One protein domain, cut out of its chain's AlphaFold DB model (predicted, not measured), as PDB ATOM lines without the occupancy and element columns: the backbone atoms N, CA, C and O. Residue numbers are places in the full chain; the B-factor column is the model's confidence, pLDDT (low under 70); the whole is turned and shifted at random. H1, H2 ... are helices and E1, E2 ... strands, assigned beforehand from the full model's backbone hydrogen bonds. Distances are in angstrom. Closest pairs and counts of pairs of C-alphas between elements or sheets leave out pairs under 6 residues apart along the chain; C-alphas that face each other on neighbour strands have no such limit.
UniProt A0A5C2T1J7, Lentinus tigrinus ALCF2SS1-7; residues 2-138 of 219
ATOM      1  N   LYS A   2     143.320 179.679 131.225       85.69
ATOM      2  CA  LYS A   2     142.784 180.467 132.359       85.69
ATOM      3  C   LYS A   2     142.652 179.719 133.703       85.69
ATOM      4  O   LYS A   2     143.117 180.234 134.709       85.69
ATOM      5  N   ARG A   3     142.060 178.515 133.727       93.81
ATOM      6  CA  ARG A   3     141.939 177.708 134.959       93.81
ATOM      7  C   ARG A   3     143.299 177.285 135.527       93.81
ATOM      8  O   ARG A   3     143.571 177.570 136.682       93.81
ATOM      9  N   ALA A   4     144.153 176.672 134.706       92.44
ATOM     10  CA  ALA A   4     145.488 176.232 135.114       92.44
ATOM     11  C   ALA A   4     146.336 177.402 135.640       92.44
ATOM     12  O   ALA A   4     146.926 177.303 136.708       92.44
ATOM     13  N   THR A   5     146.313 178.545 134.947       86.12
ATOM     14  CA  THR A   5     147.026 179.753 135.384       86.12
ATOM     15  C   THR A   5     146.498 180.280 136.721       86.12
ATOM     16  O   THR A   5     147.293 180.661 137.574       86.12
ATOM     17  N   LYS A   6     145.173 180.263 136.942       91.31
ATOM     18  CA  LYS A   6     144.559 180.659 138.224       91.31
ATOM     19  C   LYS A   6     144.992 179.753 139.382       91.31
ATOM     20  O   LYS A   6     145.097 180.219 140.508       91.31
ATOM     21  N   GLU A   7     145.250 178.482 139.097       95.50
ATOM     22  CA  GLU A   7     145.739 177.487 140.059       95.50
ATOM     23  C   GLU A   7     147.281 177.487 140.186       95.50
ATOM     24  O   GLU A   7     147.842 176.639 140.871       95.50
ATOM     25  N   GLY A   8     147.991 178.426 139.538       92.88
ATOM     26  CA  GLY A   8     149.456 178.521 139.596       92.88
ATOM     27  C   GLY A   8     150.198 177.448 138.789       92.88
ATOM     28  O   GLY A   8     151.403 177.269 138.958       92.88
ATOM     29  N   LEU A   9     149.504 176.729 137.902       95.62
ATOM     30  CA  LEU A   9     150.079 175.659 137.089       95.62
ATOM     31  C   LEU A   9     150.693 176.207 135.796       95.62
ATOM     32  O   LEU A   9     150.084 177.002 135.072       95.62
ATOM     33  N   ARG A  10     151.890 175.717 135.461       94.62
ATOM     34  CA  ARG A  10     152.543 175.994 134.176       94.62
ATOM     35  C   ARG A  10     151.900 175.172 133.062       94.62
ATOM     36  O   ARG A  10     151.657 173.981 133.227       94.62
ATOM     37  N   VAL A  11     151.677 175.803 131.910       95.94
ATOM     38  CA  VAL A  11     151.085 175.155 130.734       95.94
ATOM     39  C   VAL A  11     152.096 175.129 129.597       95.94
ATOM     40  O   VAL A  11     152.599 176.176 129.188       95.94
ATOM     41  N   ARG A  12     152.352 173.936 129.062       96.81
ATOM     42  CA  ARG A  12     153.124 173.735 127.835       96.81
ATOM     43  C   ARG A  12     152.176 173.402 126.686       96.81
ATOM     44  O   ARG A  12     151.307 172.543 126.832       96.81
ATOM     45  N   GLY A  13     152.326 174.099 125.567       96.94
ATOM     46  CA  GLY A  13     151.571 173.847 124.344       96.94
ATOM     47  C   GLY A  13     152.312 172.871 123.438       96.94
ATOM     48  O   GLY A  13     153.537 172.876 123.402       96.94
ATOM     49  N   TYR A  14     151.577 172.067 122.676       97.19
ATOM     50  CA  TYR A  14     152.140 171.229 121.621       97.19
ATOM     51  C   TYR A  14     151.445 171.522 120.306       97.19
ATOM     52  O   TYR A  14     150.216 171.561 120.245       97.19
ATOM     53  N   VAL A  15     152.241 171.680 119.255       96.75
ATOM     54  CA  VAL A  15     151.747 171.722 117.882       96.75
ATOM     55  C   VAL A  15     152.313 170.505 117.174       96.75
ATOM     56  O   VAL A  15     153.526 170.358 117.047       96.75
ATOM     57  N   SER A  16     151.434 169.603 116.761       93.75
ATOM     58  CA  SER A  16     151.790 168.434 115.966       93.75
ATOM     59  C   SER A  16     151.890 168.802 114.487       93.75
ATOM     60  O   SER A  16     151.446 169.870 114.065       93.75
ATOM     61  N   VAL A  17     152.446 167.893 113.683       93.25
ATOM     62  CA  VAL A  17     152.397 167.991 112.217       93.25
ATOM     63  C   VAL A  17     153.078 169.272 111.696       93.25
ATOM     64  O   VAL A  17     152.603 169.934 110.781       93.25
ATOM     65  N   VAL A  18     154.208 169.659 112.296       95.19
ATOM     66  CA  VAL A  18     154.857 170.961 112.009       95.19
ATOM     67  C   VAL A  18     155.748 170.957 110.764       95.19
ATOM     68  O   VAL A  18     156.199 172.014 110.326       95.19
ATOM     69  N   ILE A  19     156.026 169.776 110.206       93.56
ATOM     70  CA  ILE A  19     156.873 169.594 109.018       93.56
ATOM     71  C   ILE A  19     156.066 168.989 107.872       93.56
ATOM     72  O   ILE A  19     155.996 169.571 106.789       93.56
ATOM     73  N   ASP A  20     155.462 167.827 108.114       91.94
ATOM     74  CA  ASP A  20     154.677 167.084 107.135       91.94
ATOM     75  C   ASP A  20     153.351 166.646 107.737       91.94
ATOM     76  O   ASP A  20     153.306 166.131 108.853       91.94
ATOM     77  N   CYS A  21     152.292 166.829 106.952       89.94
ATOM     78  CA  CYS A  21     150.943 166.365 107.213       89.94
ATOM     79  C   CYS A  21     150.591 165.225 106.258       89.94
ATOM     80  O   CYS A  21     150.752 165.386 105.048       89.94
ATOM     81  N   PRO A  22     150.049 164.099 106.752       84.00
ATOM     82  CA  PRO A  22     149.698 162.962 105.906       84.00
ATOM     83  C   PRO A  22     148.531 163.291 104.969       84.00
ATOM     84  O   PRO A  22     148.345 162.613 103.968       84.00
ATOM     85  N   TYR A  23     147.764 164.340 105.281       86.94
ATOM     86  CA  TYR A  23     146.607 164.767 104.498       86.94
ATOM     87  C   TYR A  23     146.932 165.940 103.570       86.94
ATOM     88  O   TYR A  23     146.544 165.932 102.408       86.94
ATOM     89  N   SER A  24     147.646 166.956 104.067       88.00
ATOM     90  CA  SER A  24     147.908 168.198 103.324       88.00
ATOM     91  C   SER A  24     149.338 168.324 102.791       88.00
ATOM     92  O   SER A  24     149.691 169.363 102.240       88.00
ATOM     93  N   GLY A  25     150.181 167.306 102.979       92.12
ATOM     94  CA  GLY A  25     151.578 167.315 102.552       92.12
ATOM     95  C   GLY A  25     152.454 168.265 103.373       92.12
ATOM     96  O   GLY A  25     152.311 168.374 104.592       92.12
ATOM     97  N   LYS A  26     153.391 168.941 102.699       93.31
ATOM     98  CA  LYS A  26     154.375 169.835 103.330       93.31
ATOM     99  C   LYS A  26     153.676 170.981 104.060       93.31
ATOM    100  O   LYS A  26     152.850 171.684 103.481       93.31
ATOM    101  N   VAL A  27     154.049 171.203 105.316       95.19
ATOM    102  CA  VAL A  27     153.487 172.279 106.135       95.19
ATOM    103  C   VAL A  27     154.367 173.519 106.037       95.19
ATOM    104  O   VAL A  27     155.589 173.447 106.156       95.19
ATOM    105  N   ASP A  28     153.740 174.671 105.798       96.56
ATOM    106  CA  ASP A  28     154.428 175.958 105.824       96.56
ATOM    107  C   ASP A  28     154.838 176.307 107.270       96.56
ATOM    108  O   ASP A  28     153.960 176.427 108.132       96.56
ATOM    109  N   PRO A  29     156.140 176.527 107.548       96.56
ATOM    110  CA  PRO A  29     156.623 177.026 108.831       96.56
ATOM    111  C   PRO A  29     155.886 178.240 109.403       96.56
ATOM    112  O   PRO A  29     155.832 178.392 110.624       96.56
ATOM    113  N   ALA A  30     155.331 179.107 108.549       96.81
ATOM    114  CA  ALA A  30     154.565 180.267 108.995       96.81
ATOM    115  C   ALA A  30     153.346 179.862 109.841       96.81
ATOM    116  O   ALA A  30     153.089 180.493 110.864       96.81
ATOM    117  N   LYS A  31     152.679 178.750 109.500       96.50
ATOM    118  CA  LYS A  31     151.528 178.238 110.260       96.50
ATOM    119  C   LYS A  31     151.914 177.853 111.684       96.50
ATOM    120  O   LYS A  31     151.216 178.203 112.630       96.50
ATOM    121  N   PHE A  32     153.043 177.161 111.853       96.81
ATOM    122  CA  PHE A  32     153.538 176.820 113.188       96.81
ATOM    123  C   PHE A  32     153.880 178.080 113.995       96.81
ATOM    124  O   PHE A  32     153.545 178.147 115.176       96.81
ATOM    125  N   LYS A  33     154.489 179.095 113.365       97.56
ATOM    126  CA  LYS A  33     154.753 180.393 114.004       97.56
ATOM    127  C   LYS A  33     153.450 181.058 114.476       97.56
ATOM    128  O   LYS A  33     153.379 181.433 115.642       97.56
ATOM    129  N   ASP A  34     152.423 181.148 113.629       97.81
ATOM    130  CA  ASP A  34     151.143 181.791 113.979       97.81
ATOM    131  C   ASP A  34     150.430 181.065 115.141       97.81
ATOM    132  O   ASP A  34     149.976 181.688 116.109       97.81
ATOM    133  N   VAL A  35     150.393 179.727 115.101       97.75
ATOM    134  CA  VAL A  35     149.815 178.910 116.182       97.75
ATOM    135  C   VAL A  35     150.623 179.067 117.471       97.75
ATOM    136  O   VAL A  35     150.044 179.213 118.545       97.75
ATOM    137  N   SER A  36     151.953 179.094 117.380       97.81
ATOM    138  CA  SER A  36     152.828 179.284 118.542       97.81
ATOM    139  C   SER A  36     152.623 180.654 119.188       97.81
ATOM    140  O   SER A  36     152.495 180.728 120.407       97.81
ATOM    141  N   GLN A  37     152.521 181.726 118.396       97.81
ATOM    142  CA  GLN A  37     152.221 183.072 118.905       97.81
ATOM    143  C   GLN A  37     150.876 183.095 119.634       97.81
ATOM    144  O   GLN A  37     150.775 183.653 120.725       97.81
ATOM    145  N   THR A  38     149.868 182.427 119.072       97.50
ATOM    146  CA  THR A  38     148.550 182.299 119.702       97.50
ATOM    147  C   THR A  38     148.639 181.556 121.038       97.50
ATOM    148  O   THR A  38     148.148 182.051 122.050       97.50
ATOM    149  N   LEU A  39     149.310 180.400 121.082       97.06
ATOM    150  CA  LEU A  39     149.461 179.600 122.305       97.06
ATOM    151  C   LEU A  39     150.219 180.352 123.405       97.06
ATOM    152  O   LEU A  39     149.812 180.314 124.569       97.06
ATOM    153  N   LEU A  40     151.294 181.053 123.041       96.12
ATOM    154  CA  LEU A  40     152.053 181.906 123.956       96.12
ATOM    155  C   LEU A  40     151.188 183.068 124.463       96.12
ATOM    156  O   LEU A  40     151.115 183.287 125.670       96.12
ATOM    157  N   GLY A  41     150.442 183.739 123.578       95.06
ATOM    158  CA  GLY A  41     149.500 184.804 123.942       95.06
ATOM    159  C   GLY A  41     148.354 184.338 124.851       95.06
ATOM    160  O   GLY A  41     147.834 185.116 125.647       95.06
ATOM    161  N   MET A  42     147.986 183.055 124.793       94.50
ATOM    162  CA  MET A  42     147.010 182.434 125.699       94.50
ATOM    163  C   MET A  42     147.585 182.067 127.079       94.50
ATOM    164  O   MET A  42     146.810 181.675 127.961       94.50
ATOM    165  N   GLY A  43     148.905 182.176 127.272       92.69
ATOM    166  CA  GLY A  43     149.591 181.896 128.535       92.69
ATOM    167  C   GLY A  43     150.394 180.591 128.580       92.69
ATOM    168  O   GLY A  43     150.686 180.116 129.679       92.69
ATOM    169  N   CYS A  44     150.754 179.987 127.438       95.56
ATOM    170  CA  CYS A  44     151.769 178.925 127.438       95.56
ATOM    171  C   CYS A  44     153.115 179.476 127.899       95.56
ATOM    172  O   CYS A  44     153.563 180.506 127.404       95.56
ATOM    173  N   CYS A  45     153.804 178.745 128.774       94.38
ATOM    174  CA  CYS A  45     155.184 179.072 129.127       94.38
ATOM    175  C   CYS A  45     156.203 178.517 128.123       94.38
ATOM    176  O   CYS A  45     157.340 178.969 128.108       94.38
ATOM    177  N   GLU A  46     155.821 177.512 127.332       97.25
ATOM    178  CA  GLU A  46     156.676 176.869 126.332       97.25
ATOM    179  C   GLU A  46     155.806 176.212 125.249       97.25
ATOM    180  O   GLU A  46     154.703 175.740 125.548       97.25
ATOM    181  N   VAL A  47     156.288 176.167 124.004       98.19
ATOM    182  CA  VAL A  47     155.620 175.494 122.879       98.19
ATOM    183  C   VAL A  47     156.535 174.432 122.267       98.19
ATOM    184  O   VAL A  47     157.621 174.724 121.773       98.19
ATOM    185  N   GLY A  48     156.072 173.184 122.285       97.00
ATOM    186  CA  GLY A  48     156.708 172.051 121.625       97.00
ATOM    187  C   GLY A  48     156.334 171.962 120.146       97.00
ATOM    188  O   GLY A  48     155.149 171.925 119.803       97.00
ATOM    189  N   LEU A  49     157.338 171.883 119.273       96.25
ATOM    190  CA  LEU A  49     157.169 171.571 117.852       96.25
ATOM    191  C   LEU A  49     157.257 170.054 117.651       96.25
ATOM    192  O   LEU A  49     158.257 169.442 118.016       96.25
ATOM    193  N   GLY A  50     156.211 169.446 117.093       95.44
ATOM    194  CA  GLY A  50     156.111 168.000 116.902       95.44
ATOM    195  C   GLY A  50     156.322 167.560 115.455       95.44
ATOM    196  O   GLY A  50     155.433 167.735 114.618       95.44
ATOM    197  N   ASP A  51     157.453 166.909 115.171       94.38
ATOM    198  CA  ASP A  51     157.638 166.088 113.966       94.38
ATOM    199  C   ASP A  51     156.956 164.727 114.162       94.38
ATOM    200  O   ASP A  51     157.595 163.708 114.415       94.38
ATOM    201  N   THR A  52     155.625 164.742 114.088       90.38
ATOM    202  CA  THR A  52     154.746 163.609 114.420       90.38
ATOM    203  C   THR A  52     155.032 162.345 113.607       90.38
ATOM    204  O   THR A  52     154.766 161.238 114.069       90.38
ATOM    205  N   PHE A  53     155.574 162.488 112.398       89.94
ATOM    206  CA  PHE A  53     155.832 161.363 111.498       89.94
ATOM    207  C   PHE A  53     157.314 160.986 111.440       89.94
ATOM    208  O   PHE A  53     157.647 159.895 110.974       89.94
ATOM    209  N   GLY A  54     158.208 161.839 111.946       91.69
ATOM    210  CA  GLY A  54     159.653 161.618 111.901       91.69
ATOM    211  C   GLY A  54     160.246 161.810 110.506       91.69
ATOM    212  O   GLY A  54     161.329 161.297 110.228       91.69
ATOM    213  N   THR A  55     159.526 162.481 109.601       94.00
ATOM    214  CA  THR A  55     159.972 162.751 108.222       94.00
ATOM    215  C   THR A  55     160.839 164.005 108.134       94.00
ATOM    216  O   THR A  55     161.413 164.300 107.076       94.00
ATOM    217  N   GLY A  56     160.939 164.755 109.234       94.94
ATOM    218  CA  GLY A  56     161.777 165.927 109.354       94.94
ATOM    219  C   GLY A  56     163.235 165.622 109.070       94.94
ATOM    220  O   GLY A  56     163.794 164.624 109.515       94.94
ATOM    221  N   LYS A  57     163.872 166.534 108.342       96.94
ATOM    222  CA  LYS A  57     165.306 166.515 108.069       96.94
ATOM    223  C   LYS A  57     165.941 167.754 108.696       96.94
ATOM    224  O   LYS A  57     165.258 168.774 108.840       96.94
ATOM    225  N   PRO A  58     167.262 167.757 108.938       97.62
ATOM    226  CA  PRO A  58     167.936 168.929 109.486       97.62
ATOM    227  C   PRO A  58     167.675 170.205 108.672       97.62
ATOM    228  O   PRO A  58     167.568 171.297 109.221       97.62
ATOM    229  N   THR A  59     167.523 170.094 107.351       97.56
ATOM    230  CA  THR A  59     167.189 171.228 106.477       97.56
ATOM    231  C   THR A  59     165.795 171.802 106.744       97.56
ATOM    232  O   THR A  59     165.645 173.026 106.774       97.56
ATOM    233  N   THR A  60     164.784 170.956 106.973       97.06
ATOM    234  CA  THR A  60     163.413 171.399 107.264       97.06
ATOM    235  C   THR A  60     163.286 171.922 108.689       97.06
ATOM    236  O   THR A  60     162.677 172.972 108.877       97.06
ATOM    237  N   ALA A  61     163.936 171.281 109.666       97.25
ATOM    238  CA  ALA A  61     163.991 171.757 111.049       97.25
ATOM    239  C   ALA A  61     164.631 173.154 111.142       97.25
ATOM    240  O   ALA A  61     164.037 174.075 111.702       97.25
ATOM    241  N   ARG A  62     165.787 173.368 110.494       98.06
ATOM    242  CA  ARG A  62     166.424 174.697 110.442       98.06
ATOM    243  C   ARG A  62     165.549 175.734 109.741       98.06
ATOM    244  O   ARG A  62     165.493 176.880 110.178       98.06
ATOM    245  N   LYS A  63     164.862 175.365 108.649       98.00
ATOM    246  CA  LYS A  63     163.928 176.276 107.964       98.00
ATOM    247  C   LYS A  63     162.795 176.696 108.904       98.00
ATOM    248  O   LYS A  63     162.534 177.890 109.003       98.00
ATOM    249  N   LEU A  64     162.185 175.738 109.602       97.81
ATOM    250  CA  LEU A  64     161.123 175.983 110.575       97.81
ATOM    251  C   LEU A  64     161.581 176.957 111.661       97.81
ATOM    252  O   LEU A  64     160.978 178.014 111.839       97.81
ATOM    253  N   LEU A  65     162.696 176.642 112.321       98.12
ATOM    254  CA  LEU A  65     163.231 177.455 113.408       98.12
ATOM    255  C   LEU A  65     163.614 178.858 112.944       98.12
ATOM    256  O   LEU A  65     163.244 179.828 113.594       98.12
ATOM    257  N   ARG A  66     164.267 179.011 111.783       98.25
ATOM    258  CA  ARG A  66     164.559 180.346 111.233       98.25
ATOM    259  C   ARG A  66     163.296 181.175 111.019       98.25
ATOM    260  O   ARG A  66     163.317 182.360 111.331       98.25
ATOM    261  N   THR A  67     162.226 180.585 110.486       98.19
ATOM    262  CA  THR A  67     160.957 181.300 110.282       98.19
ATOM    263  C   THR A  67     160.353 181.747 111.610       98.19
ATOM    264  O   THR A  67     159.938 182.895 111.737       98.19
ATOM    265  N   VAL A  68     160.340 180.865 112.607       97.56
ATOM    266  CA  VAL A  68     159.754 181.136 113.927       97.56
ATOM    267  C   VAL A  68     160.534 182.212 114.679       97.56
ATOM    268  O   VAL A  68     159.942 183.173 115.164       97.56
ATOM    269  N   LEU A  69     161.863 182.092 114.701       98.00
ATOM    270  CA  LEU A  69     162.760 183.034 115.371       98.00
ATOM    271  C   LEU A  69     162.698 184.425 114.727       98.00
ATOM    272  O   LEU A  69     162.597 185.427 115.426       98.00
ATOM    273  N   ARG A  70     162.680 184.502 113.387       97.69
ATOM    274  CA  ARG A  70     162.469 185.772 112.660       97.69
ATOM    275  C   ARG A  70     161.086 186.371 112.914       97.69
ATOM    276  O   ARG A  70     160.923 187.579 112.807       97.69
ATOM    277  N   GLY A  71     160.108 185.535 113.253       96.25
ATOM    278  CA  GLY A  71     158.767 185.936 113.668       96.25
ATOM    279  C   GLY A  71     158.671 186.472 115.100       96.25
ATOM    280  O   GLY A  71     157.563 186.749 115.552       96.25
ATOM    281  N   GLY A  72     159.791 186.591 115.818       96.56
ATOM    282  CA  GLY A  72     159.849 187.187 117.153       96.56
ATOM    283  C   GLY A  72     159.582 186.225 118.311       96.56
ATOM    284  O   GLY A  72     159.526 186.671 119.452       96.56
ATOM    285  N   ILE A  73     159.434 184.918 118.062       97.88
ATOM    286  CA  ILE A  73     159.337 183.929 119.146       97.88
ATOM    287  C   ILE A  73     160.757 183.496 119.536       97.88
ATOM    288  O   ILE A  73     161.450 182.936 118.686       97.88
ATOM    289  N   PRO A  74     161.215 183.714 120.781       97.44
ATOM    290  CA  PRO A  74     162.566 183.349 121.186       97.44
ATOM    291  C   PRO A  74     162.735 181.830 121.331       97.44
ATOM    292  O   PRO A  74     161.811 181.113 121.704       97.44
ATOM    293  N   ALA A  75     163.953 181.335 121.102       97.38
ATOM    294  CA  ALA A  75     164.284 179.914 121.243       97.38
ATOM    295  C   ALA A  75     164.040 179.360 122.659       97.38
ATOM    296  O   ALA A  75     163.728 178.185 122.813       97.38
ATOM    297  N   SER A  76     164.157 180.207 123.686       96.50
ATOM    298  CA  SER A  76     164.020 179.837 125.100       96.50
ATOM    299  C   SER A  76     162.606 179.430 125.521       96.50
ATOM    300  O   SER A  76     162.449 178.868 126.598       96.50
ATOM    301  N   VAL A  77     161.588 179.714 124.700       97.44
ATOM    302  CA  VAL A  77     160.195 179.286 124.937       97.44
ATOM    303  C   VAL A  77     159.753 178.199 123.956       97.44
ATOM    304  O   VAL A  77     158.560 177.918 123.825       97.44
ATOM    305  N   LEU A  78     160.702 177.603 123.235       98.25
ATOM    306  CA  LEU A  78     160.463 176.544 122.267       98.25
ATOM    307  C   LEU A  78     161.114 175.248 122.727       98.25
ATOM    308  O   LEU A  78     162.206 175.242 123.291       98.25
ATOM    309  N   ALA A  79     160.468 174.142 122.380       97.62
ATOM    310  CA  ALA A  79     161.008 172.817 122.604       97.62
ATOM    311  C   ALA A  79     160.861 171.932 121.365       97.62
ATOM    312  O   ALA A  79     159.889 172.039 120.616       97.62
ATOM    313  N   GLY A  80     161.837 171.053 121.144       97.19
ATOM    314  CA  GLY A  80     161.846 170.104 120.035       97.19
ATOM    315  C   GLY A  80     161.248 168.756 120.422       97.19
ATOM    316  O   GLY A  80     161.731 168.117 121.352       97.19
ATOM    317  N   HIS A  81     160.254 168.283 119.676       97.25
ATOM    318  CA  HIS A  81     159.738 166.922 119.771       97.25
ATOM    319  C   HIS A  81     159.906 166.234 118.417       97.25
ATOM    320  O   HIS A  81     159.148 166.474 117.474       97.25
ATOM    321  N   TYR A  82     160.931 165.389 118.311       96.31
ATOM    322  CA  TYR A  82     161.258 164.686 117.076       96.31
ATOM    323  C   TYR A  82     160.992 163.197 117.218       96.31
ATOM    324  O   TYR A  82     161.392 162.574 118.203       96.31
ATOM    325  N   HIS A  83     160.367 162.620 116.199       94.94
ATOM    326  CA  HIS A  83     160.346 161.179 116.033       94.94
ATOM    327  C   HIS A  83     161.587 160.704 115.256       94.94
ATOM    328  O   HIS A  83     162.096 161.393 114.372       94.94
ATOM    329  N   ASP A  84     162.071 159.509 115.587       93.56
ATOM    330  CA  ASP A  84     163.194 158.819 114.952       93.56
ATOM    331  C   ASP A  84     162.743 157.718 113.976       93.56
ATOM    332  O   ASP A  84     163.519 156.816 113.661       93.56
ATOM    333  N   THR A  85     161.505 157.789 113.468       90.94
ATOM    334  CA  THR A  85     160.927 156.832 112.503       90.94
ATOM    335  C   THR A  85     161.858 156.546 111.325       90.94
ATOM    336  O   THR A  85     162.025 155.394 110.932       90.94
ATOM    337  N   TYR A  86     162.504 157.590 110.796       91.44
ATOM    338  CA  TYR A  86     163.431 157.513 109.662       91.44
ATOM    339  C   TYR A  86     164.891 157.789 110.060       91.44
ATOM    340  O   TYR A  86     165.714 158.129 109.211       91.44
ATOM    341  N   GLY A  87     165.228 157.680 111.352       92.56
ATOM    342  CA  GLY A  87     166.596 157.868 111.849       92.56
ATOM    343  C   GLY A  87     167.104 159.315 111.837       92.56
ATOM    344  O   GLY A  87     168.313 159.541 111.890       92.56
ATOM    345  N   MET A  88     166.210 160.301 111.720       95.31
ATOM    346  CA  MET A  88     166.569 161.723 111.627       95.31
ATOM    347  C   MET A  88     166.469 162.468 112.962       95.31
ATOM    348  O   MET A  88     166.881 163.627 113.041       95.31
ATOM    349  N   GLY A  89     165.951 161.844 114.020       95.06
ATOM    350  CA  GLY A  89     165.570 162.548 115.241       95.06
ATOM    351  C   GLY A  89     166.757 163.206 115.949       95.06
ATOM    352  O   GLY A  89     166.728 164.405 116.222       95.06
ATOM    353  N   ILE A  90     167.857 162.471 116.144       95.06
ATOM    354  CA  ILE A  90     169.092 163.019 116.741       95.06
ATOM    355  C   ILE A  90     169.705 164.119 115.863       95.06
ATOM    356  O   ILE A  90     170.164 165.144 116.371       95.06
ATOM    357  N   ALA A  91     169.688 163.944 114.540       95.81
ATOM    358  CA  ALA A  91     170.200 164.949 113.612       95.81
ATOM    359  C   ALA A  91     169.375 166.248 113.675       95.81
ATOM    360  O   ALA A  91     169.939 167.343 113.631       95.81
ATOM    361  N   ASN A  92     168.054 166.136 113.841       97.00
ATOM    362  CA  ASN A  92     167.154 167.272 114.014       97.00
ATOM    363  C   ASN A  92     167.355 167.971 115.367       97.00
ATOM    364  O   ASN A  92     167.366 169.203 115.405       97.00
ATOM    365  N   ILE A  93     167.596 167.225 116.451       95.56
ATOM    366  CA  ILE A  93     167.971 167.797 117.760       95.56
ATOM    367  C   ILE A  93     169.256 168.623 117.625       95.56
ATOM    368  O   ILE A  93     169.274 169.797 117.993       95.56
ATOM    369  N   ARG A  94     170.311 168.058 117.020       94.12
ATOM    370  CA  ARG A  94     171.587 168.767 116.795       94.12
ATOM    371  C   ARG A  94     171.401 170.040 115.975       94.12
ATOM    372  O   ARG A  94     171.886 171.096 116.366       94.12
ATOM    373  N   ALA A  95     170.643 169.959 114.886       95.50
ATOM    374  CA  ALA A  95     170.330 171.119 114.060       95.50
ATOM    375  C   ALA A  95     169.541 172.201 114.819       95.50
ATOM    376  O   ALA A  95     169.667 173.384 114.520       95.50
ATOM    377  N   SER A  96     168.733 171.813 115.802       96.31
ATOM    378  CA  SER A  96     167.925 172.739 116.601       96.31
ATOM    379  C   SER A  96     168.724 173.419 117.706       96.31
ATOM    380  O   SER A  96     168.524 174.605 117.966       96.31
ATOM    381  N   LEU A  97     169.687 172.706 118.292       94.00
ATOM    382  CA  LEU A  97     170.664 173.268 119.226       94.00
ATOM    383  C   LEU A  97     171.484 174.395 118.580       94.00
ATOM    384  O   LEU A  97     171.792 175.384 119.240       94.00
ATOM    385  N   GLU A  98     171.815 174.294 117.289       93.19
ATOM    386  CA  GLU A  98     172.489 175.370 116.533       93.19
ATOM    387  C   GLU A  98     171.650 176.661 116.469       93.19
ATOM    388  O   GLU A  98     172.196 177.752 116.313       93.19
ATOM    389  N   HIS A  99     170.329 176.547 116.628       95.69
ATOM    390  CA  HIS A  99     169.374 177.655 116.654       95.69
ATOM    391  C   HIS A  99     168.978 178.090 118.076       95.69
ATOM    392  O   HIS A  99     168.074 178.910 118.235       95.69
ATOM    393  N   GLY A 100     169.660 177.573 119.103       94.00
ATOM    394  CA  GLY A 100     169.479 177.975 120.498       94.00
ATOM    395  C   GLY A 100     168.341 177.272 121.241       94.00
ATOM    396  O   GLY A 100     168.054 177.659 122.370       94.00
ATOM    397  N   LEU A 101     167.690 176.263 120.647       94.62
ATOM    398  CA  LEU A 101     166.746 175.418 121.388       94.62
ATOM    399  C   LEU A 101     167.516 174.565 122.396       94.62
ATOM    400  O   LEU A 101     168.471 173.895 122.017       94.62
ATOM    401  N   CYS A 102     167.054 174.543 123.645       92.56
ATOM    402  CA  CYS A 102     167.676 173.776 124.731       92.56
ATOM    403  C   CYS A 102     166.717 172.781 125.407       92.56
ATOM    404  O   CYS A 102     167.148 172.019 126.268       92.56
ATOM    405  N   ALA A 103     165.439 172.768 125.024       94.06
ATOM    406  CA  ALA A 103     164.434 171.843 125.537       94.06
ATOM    407  C   ALA A 103     164.059 170.826 124.453       94.06
ATOM    408  O   ALA A 103     163.691 171.201 123.336       94.06
ATOM    409  N   PHE A 104     164.155 169.536 124.774       95.06
ATOM    410  CA  PHE A 104     163.830 168.452 123.853       95.06
ATOM    411  C   PHE A 104     163.083 167.341 124.566       95.06
ATOM    412  O   PHE A 104     163.459 166.923 125.662       95.06
ATOM    413  N   ASP A 105     162.062 166.827 123.899       95.06
ATOM    414  CA  ASP A 105     161.364 165.644 124.359       95.06
ATOM    415  C   ASP A 105     162.044 164.394 123.827       95.06
ATOM    416  O   ASP A 105     162.549 164.337 122.705       95.06
ATOM    417  N   SER A 106     162.010 163.363 124.650       93.94
ATOM    418  CA  SER A 106     162.465 162.030 124.300       93.94
ATOM    419  C   SER A 106     161.640 161.026 125.088       93.94
ATOM    420  O   SER A 106     160.898 161.393 126.002       93.94
ATOM    421  N   SER A 107     161.771 159.751 124.756       93.25
ATOM    422  CA  SER A 107     161.182 158.690 125.556       93.25
ATOM    423  C   SER A 107     162.248 157.708 126.010       93.25
ATOM    424  O   SER A 107     163.192 157.381 125.284       93.25
ATOM    425  N   VAL A 108     162.084 157.198 127.231       91.31
ATOM    426  CA  VAL A 108     162.922 156.110 127.738       91.31
ATOM    427  C   VAL A 108     162.888 154.991 126.712       91.31
ATOM    428  O   VAL A 108     161.806 154.620 126.249       91.31
ATOM    429  N   ARG A 109     164.064 154.475 126.333       86.50
ATOM    430  CA  ARG A 109     164.202 153.389 125.361       86.50
ATOM    431  C   ARG A 109     163.684 153.690 123.948       86.50
ATOM    432  O   ARG A 109     163.820 152.820 123.110       86.50
ATOM    433  N   GLY A 110     163.128 154.862 123.640       84.12
ATOM    434  CA  GLY A 110     162.405 155.073 122.378       84.12
ATOM    435  C   GLY A 110     160.997 154.463 122.404       84.12
ATOM    436  O   GLY A 110     160.503 153.970 121.393       84.12
ATOM    437  N   LEU A 111     160.358 154.432 123.582       85.81
ATOM    438  CA  LEU A 111     158.950 154.066 123.743       85.81
ATOM    439  C   LEU A 111     158.018 154.949 122.901       85.81
ATOM    440  O   LEU A 111     158.236 156.153 122.756       85.81
ATOM    441  N   GLY A 112     156.923 154.341 122.444       78.19
ATOM    442  CA  GLY A 112     155.978 154.948 121.512       78.19
ATOM    443  C   GLY A 112     156.427 154.688 120.079       78.19
ATOM    444  O   GLY A 112     157.481 155.157 119.665       78.19
ATOM    445  N   GLY A 113     155.647 153.889 119.350       75.56
ATOM    446  CA  GLY A 113     155.833 153.682 117.914       75.56
ATOM    447  C   GLY A 113     155.056 154.719 117.109       75.56
ATOM    448  O   GLY A 113     154.232 155.452 117.658       75.56
ATOM    449  N   CYS A 114     155.284 154.754 115.801       72.00
ATOM    450  CA  CYS A 114     154.470 155.556 114.897       72.00
ATOM    451  C   CYS A 114     153.162 154.804 114.566       72.00
ATOM    452  O   CYS A 114     153.240 153.720 113.983       72.00
ATOM    453  N   PRO A 115     151.961 155.350 114.855       68.88
ATOM    454  CA  PRO A 115     150.694 154.711 114.475       68.88
ATOM    455  C   PRO A 115     150.576 154.453 112.966       68.88
ATOM    456  O   PRO A 115     149.895 153.528 112.540       68.88
ATOM    457  N   HIS A 116     151.271 155.261 112.163       66.44
ATOM    458  CA  HIS A 116     151.257 155.200 110.702       66.44
ATOM    459  C   HIS A 116     152.335 154.285 110.111       66.44
ATOM    460  O   HIS A 116     152.335 154.024 108.912       66.44
ATOM    461  N   SER A 117     153.274 153.800 110.922       65.56
ATOM    462  CA  SER A 117     154.309 152.860 110.488       65.56
ATOM    463  C   SER A 117     154.477 151.796 111.569       65.56
ATOM    464  O   SER A 117     155.383 151.903 112.401       65.56
ATOM    465  N   PRO A 118     153.578 150.792 111.605       69.75
ATOM    466  CA  PRO A 118     153.604 149.746 112.617       69.75
ATOM    467  C   PRO A 118     154.977 149.073 112.684       69.75
ATOM    468  O   PRO A 118     155.493 148.587 111.683       69.75
ATOM    469  N   GLY A 119     155.581 149.071 113.872       66.88
ATOM    470  CA  GLY A 119     156.912 148.504 114.110       66.88
ATOM    471  C   GLY A 119     158.084 149.473 113.910       66.88
ATOM    472  O   GLY A 119     159.185 149.163 114.358       66.88
ATOM    473  N   ALA A 120     157.868 150.652 113.321       72.44
ATOM    474  CA  ALA A 120     158.888 151.693 113.274       72.44
ATOM    475  C   ALA A 120     159.010 152.420 114.624       72.44
ATOM    476  O   ALA A 120     158.033 152.564 115.373       72.44
ATOM    477  N   ASN A 121     160.216 152.913 114.915       77.06
ATOM    478  CA  ASN A 121     160.454 153.773 116.071       77.06
ATOM    479  C   ASN A 121     159.580 155.034 115.975       77.06
ATOM    480  O   ASN A 121     159.388 155.571 114.891       77.06
ATOM    481  N   GLY A 122     159.038 155.496 117.100       87.25
ATOM    482  CA  GLY A 122     158.360 156.788 117.191       87.25
ATOM    483  C   GLY A 122     159.314 157.801 117.792       87.25
ATOM    484  O   GLY A 122     160.154 158.342 117.092       87.25
ATOM    485  N   ASN A 123     159.233 158.026 119.096       92.62
ATOM    486  CA  ASN A 123     160.055 159.015 119.794       92.62
ATOM    487  C   ASN A 123     161.562 158.715 119.734       92.62
ATOM    488  O   ASN A 123     161.990 157.558 119.781       92.62
ATOM    489  N   VAL A 124     162.377 159.771 119.744       93.44
ATOM    490  CA  VAL A 124     163.819 159.645 119.996       93.44
ATOM    491  C   VAL A 124     164.062 159.070 121.394       93.44
ATOM    492  O   VAL A 124     163.467 159.513 122.379       93.44
ATOM    493  N   ALA A 125     164.982 158.110 121.495       93.94
ATOM    494  CA  ALA A 125     165.371 157.547 122.778       93.94
ATOM    495  C   ALA A 125     166.143 158.563 123.640       93.94
ATOM    496  O   ALA A 125     167.098 159.196 123.180       93.94
ATOM    497  N   THR A 126     165.776 158.672 124.919       92.19
ATOM    498  CA  THR A 126     166.432 159.581 125.877       92.19
ATOM    499  C   THR A 126     167.930 159.331 125.950       92.19
ATOM    500  O   THR A 126     168.722 160.267 125.870       92.19
ATOM    501  N   LYS A 127     168.343 158.062 126.024       89.44
ATOM    502  CA  LYS A 127     169.761 157.726 126.126       89.44
ATOM    503  C   LYS A 127     170.548 158.045 124.857       89.44
ATOM    504  O   LYS A 127     171.672 158.521 124.959       89.44
ATOM    505  N   ASP A 128     169.951 157.848 123.682       90.81
ATOM    506  CA  ASP A 128     170.580 158.218 122.409       90.81
ATOM    507  C   ASP A 128     170.767 159.744 122.329       90.81
ATOM    508  O   ASP A 128     171.813 160.212 121.882       90.81
ATOM    509  N   SER A 129     169.798 160.517 122.837       90.31
ATOM    510  CA  SER A 129     169.896 161.982 122.924       90.31
ATOM    511  C   SER A 129     171.029 162.408 123.845       90.31
ATOM    512  O   SER A 129     171.904 163.155 123.426       90.31
ATOM    513  N   LEU A 130     171.054 161.896 125.077       88.44
ATOM    514  CA  LEU A 130     172.080 162.247 126.057       88.44
ATOM    515  C   LEU A 130     173.475 161.827 125.602       88.44
ATOM    516  O   LEU A 130     174.417 162.580 125.788       88.44
ATOM    517  N   TYR A 131     173.616 160.671 124.955       85.94
ATOM    518  CA  TYR A 131     174.898 160.210 124.426       85.94
ATOM    519  C   TYR A 131     175.418 161.073 123.264       85.94
ATOM    520  O   TYR A 131     176.625 161.178 123.067       85.94
ATOM    521  N   ALA A 132     174.531 161.708 122.492       84.31
ATOM    522  CA  ALA A 132     174.909 162.537 121.345       84.31
ATOM    523  C   ALA A 132     175.349 163.970 121.715       84.31
ATOM    524  O   ALA A 132     175.768 164.720 120.825       84.31
ATOM    525  N   LEU A 133     175.222 164.360 122.991       79.75
ATOM    526  CA  LEU A 133     175.482 165.711 123.502       79.75
ATOM    527  C   LEU A 133     176.892 165.941 124.105       79.75
ATOM    528  O   LEU A 133     177.368 167.073 123.995       79.75
ATOM    529  N   PRO A 134     177.604 164.962 124.702       66.50
ATOM    530  CA  PRO A 134     178.990 165.119 125.140       66.50
ATOM    531  C   PRO A 134     179.915 165.672 124.048       66.50
ATOM    532  O   PRO A 134     179.802 165.315 122.878       66.50
ATOM    533  N   GLY A 135     180.829 166.570 124.433       60.50
ATOM    534  CA  GLY A 135     181.695 167.308 123.500       60.50
ATOM    535  C   GLY A 135     181.035 168.540 122.864       60.50
ATOM    536  O   GLY A 135     181.669 169.240 122.079       60.50
ATOM    537  N   SER A 136     179.777 168.832 123.207       62.59
ATOM    538  CA  SER A 136     179.126 170.111 122.917       62.59
ATOM    539  C   SER A 136     179.205 171.061 124.119       62.59
ATOM    540  O   SER A 136     179.533 170.657 125.231       62.59
ATOM    541  N   LYS A 137     178.854 172.332 123.907       71.69
ATOM    542  CA  LYS A 137     178.755 173.357 124.962       71.69
ATOM    543  C   LYS A 137     177.579 173.156 125.938       71.69
ATOM    544  O   LYS A 137     177.301 174.054 126.725       71.69
ATOM    545  N   TYR A 138     176.844 172.045 125.836       73.75
ATOM    546  CA  TYR A 138     175.609 171.798 126.576       73.75
ATOM    547  C   TYR A 138     175.834 170.779 127.696       73.75
ATOM    548  O   TYR A 138     176.345 169.683 127.464       73.75
TER     549      TYR A 138
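What this domain is: This is residues 2 to 138 of the 219 residues of a protein of Lentinus tigrinus ALCF2SS1-7 (UniProt A0A5C2T1J7). A single sheet of four parallel strands, E1 to E4, forms a twisted wall, with H2, H3 and H4 packed over one face and no named helix on the other. H1 lies well away from the sheet at one end of the whole, while E5 lies far out elsewhere and H5 comes close to H4 outside the sheet. The printed part has 137 residues with five named helices and five named strands, in the order H1 E1 H2 E2 H3 E3 H4 E4 E5 H5, and the strands of the sheet stand in the order E1, E2, E3, E4. The class is mixed, helices and strands, and the arrangement is two layers, helices on one face of a sheet. The whole is compact, with a radius of gyration of the C-alphas of 14.8 A and spans of 40 by 37 by 30 A.

How they stand to each other: H1, residues 2 to 6, touches no helix and is not on the sheet. The sheet has E1, residues 12 to 15, as one edge strand. H2, residues 29 to 41, is followed by E2, residues 46 to 51, the parallel neighbour of E1 at 29 degrees; N 13 and O 46 are 2.9 A apart, and N 48 and O 13 are 2.8 A apart, both within hydrogen-bond range. H2 is on the sheet at a height of 9.6 A, over E1 and E2, and runs along the strands, at 22 degrees to E2 on the local plane. Its closest C-alphas to E2 are Ser 36 and Val 47, 6.4 A. H3, residues 58 to 70, is on the sheet and touches H2 at a steep tilt of 48 degrees, the same way; H2 touches H3 with residues 29 to 33 alone, and the closest C-alphas are those of Pro 29 and Leu 64, 4.9 A. E3, residues 78 to 82, is parallel to its neighbour E2 at 24 degrees, with N 81 and O 49 at 2.8 A. H4, residues 89 to 97, is on the same face as H2, with a height over the sheet of 8.9 A; it lies over E3 and runs along the strands, at 4 degrees to E3 on the local plane. H4 touches H3 at a shallow tilt of 33 degrees, only just short of steep, the same way; the closest C-alphas are those of Pro 58 and Asn 92, 4.9 A. E4, residues 103 to 105, is the other edge strand, parallel to E3 at 29 degrees, with N 80 and O 103 at 2.9 A. Three strand-helix-strand units, each two parallel neighbour strands with a helix between, have right-handed crossovers: E1, H2, E2; E2, H3, E3; and E3, H4, E4. E5, residues 117 to 121, pairs with no named strand and is apart from E4. H5, residues 126 to 131, is close but not clearly touching H4, the closest C-alphas being those of Ile 90 and Ser 129, 6.3 A. In H1, H2, H3, H4 and H5 every O i to N i+4 pair is within hydrogen-bond range.

Where its parts are: H1 begins at C-alpha 2, (142.784, 180.467, 132.359). H2 and H3 measure 18.4 A and 18.0 A from first to last C-alpha, and H4 12.5 A. E2, the longest strand, measures 16.4 A and begins at C-alpha 46, (156.676, 176.869, 126.332); E3 measures 13.0 A and E1 10.2 A. H5 ends at C-alpha 131, (174.898, 160.210, 124.426).

The domain as a whole: The C-alphas farthest apart are those of Arg 3 and Gly 135, 42.7 A. The printed part has no cut. The links E1 to H2, 13 residues, and E4 to E5, 11 residues, are long; in the first, residues 20 to 21 pair antiparallel with residues 25 to 26. Mean pLDDT of the printed part is 91.5, and residues 115 to 119 and 134 to 136 are under 70.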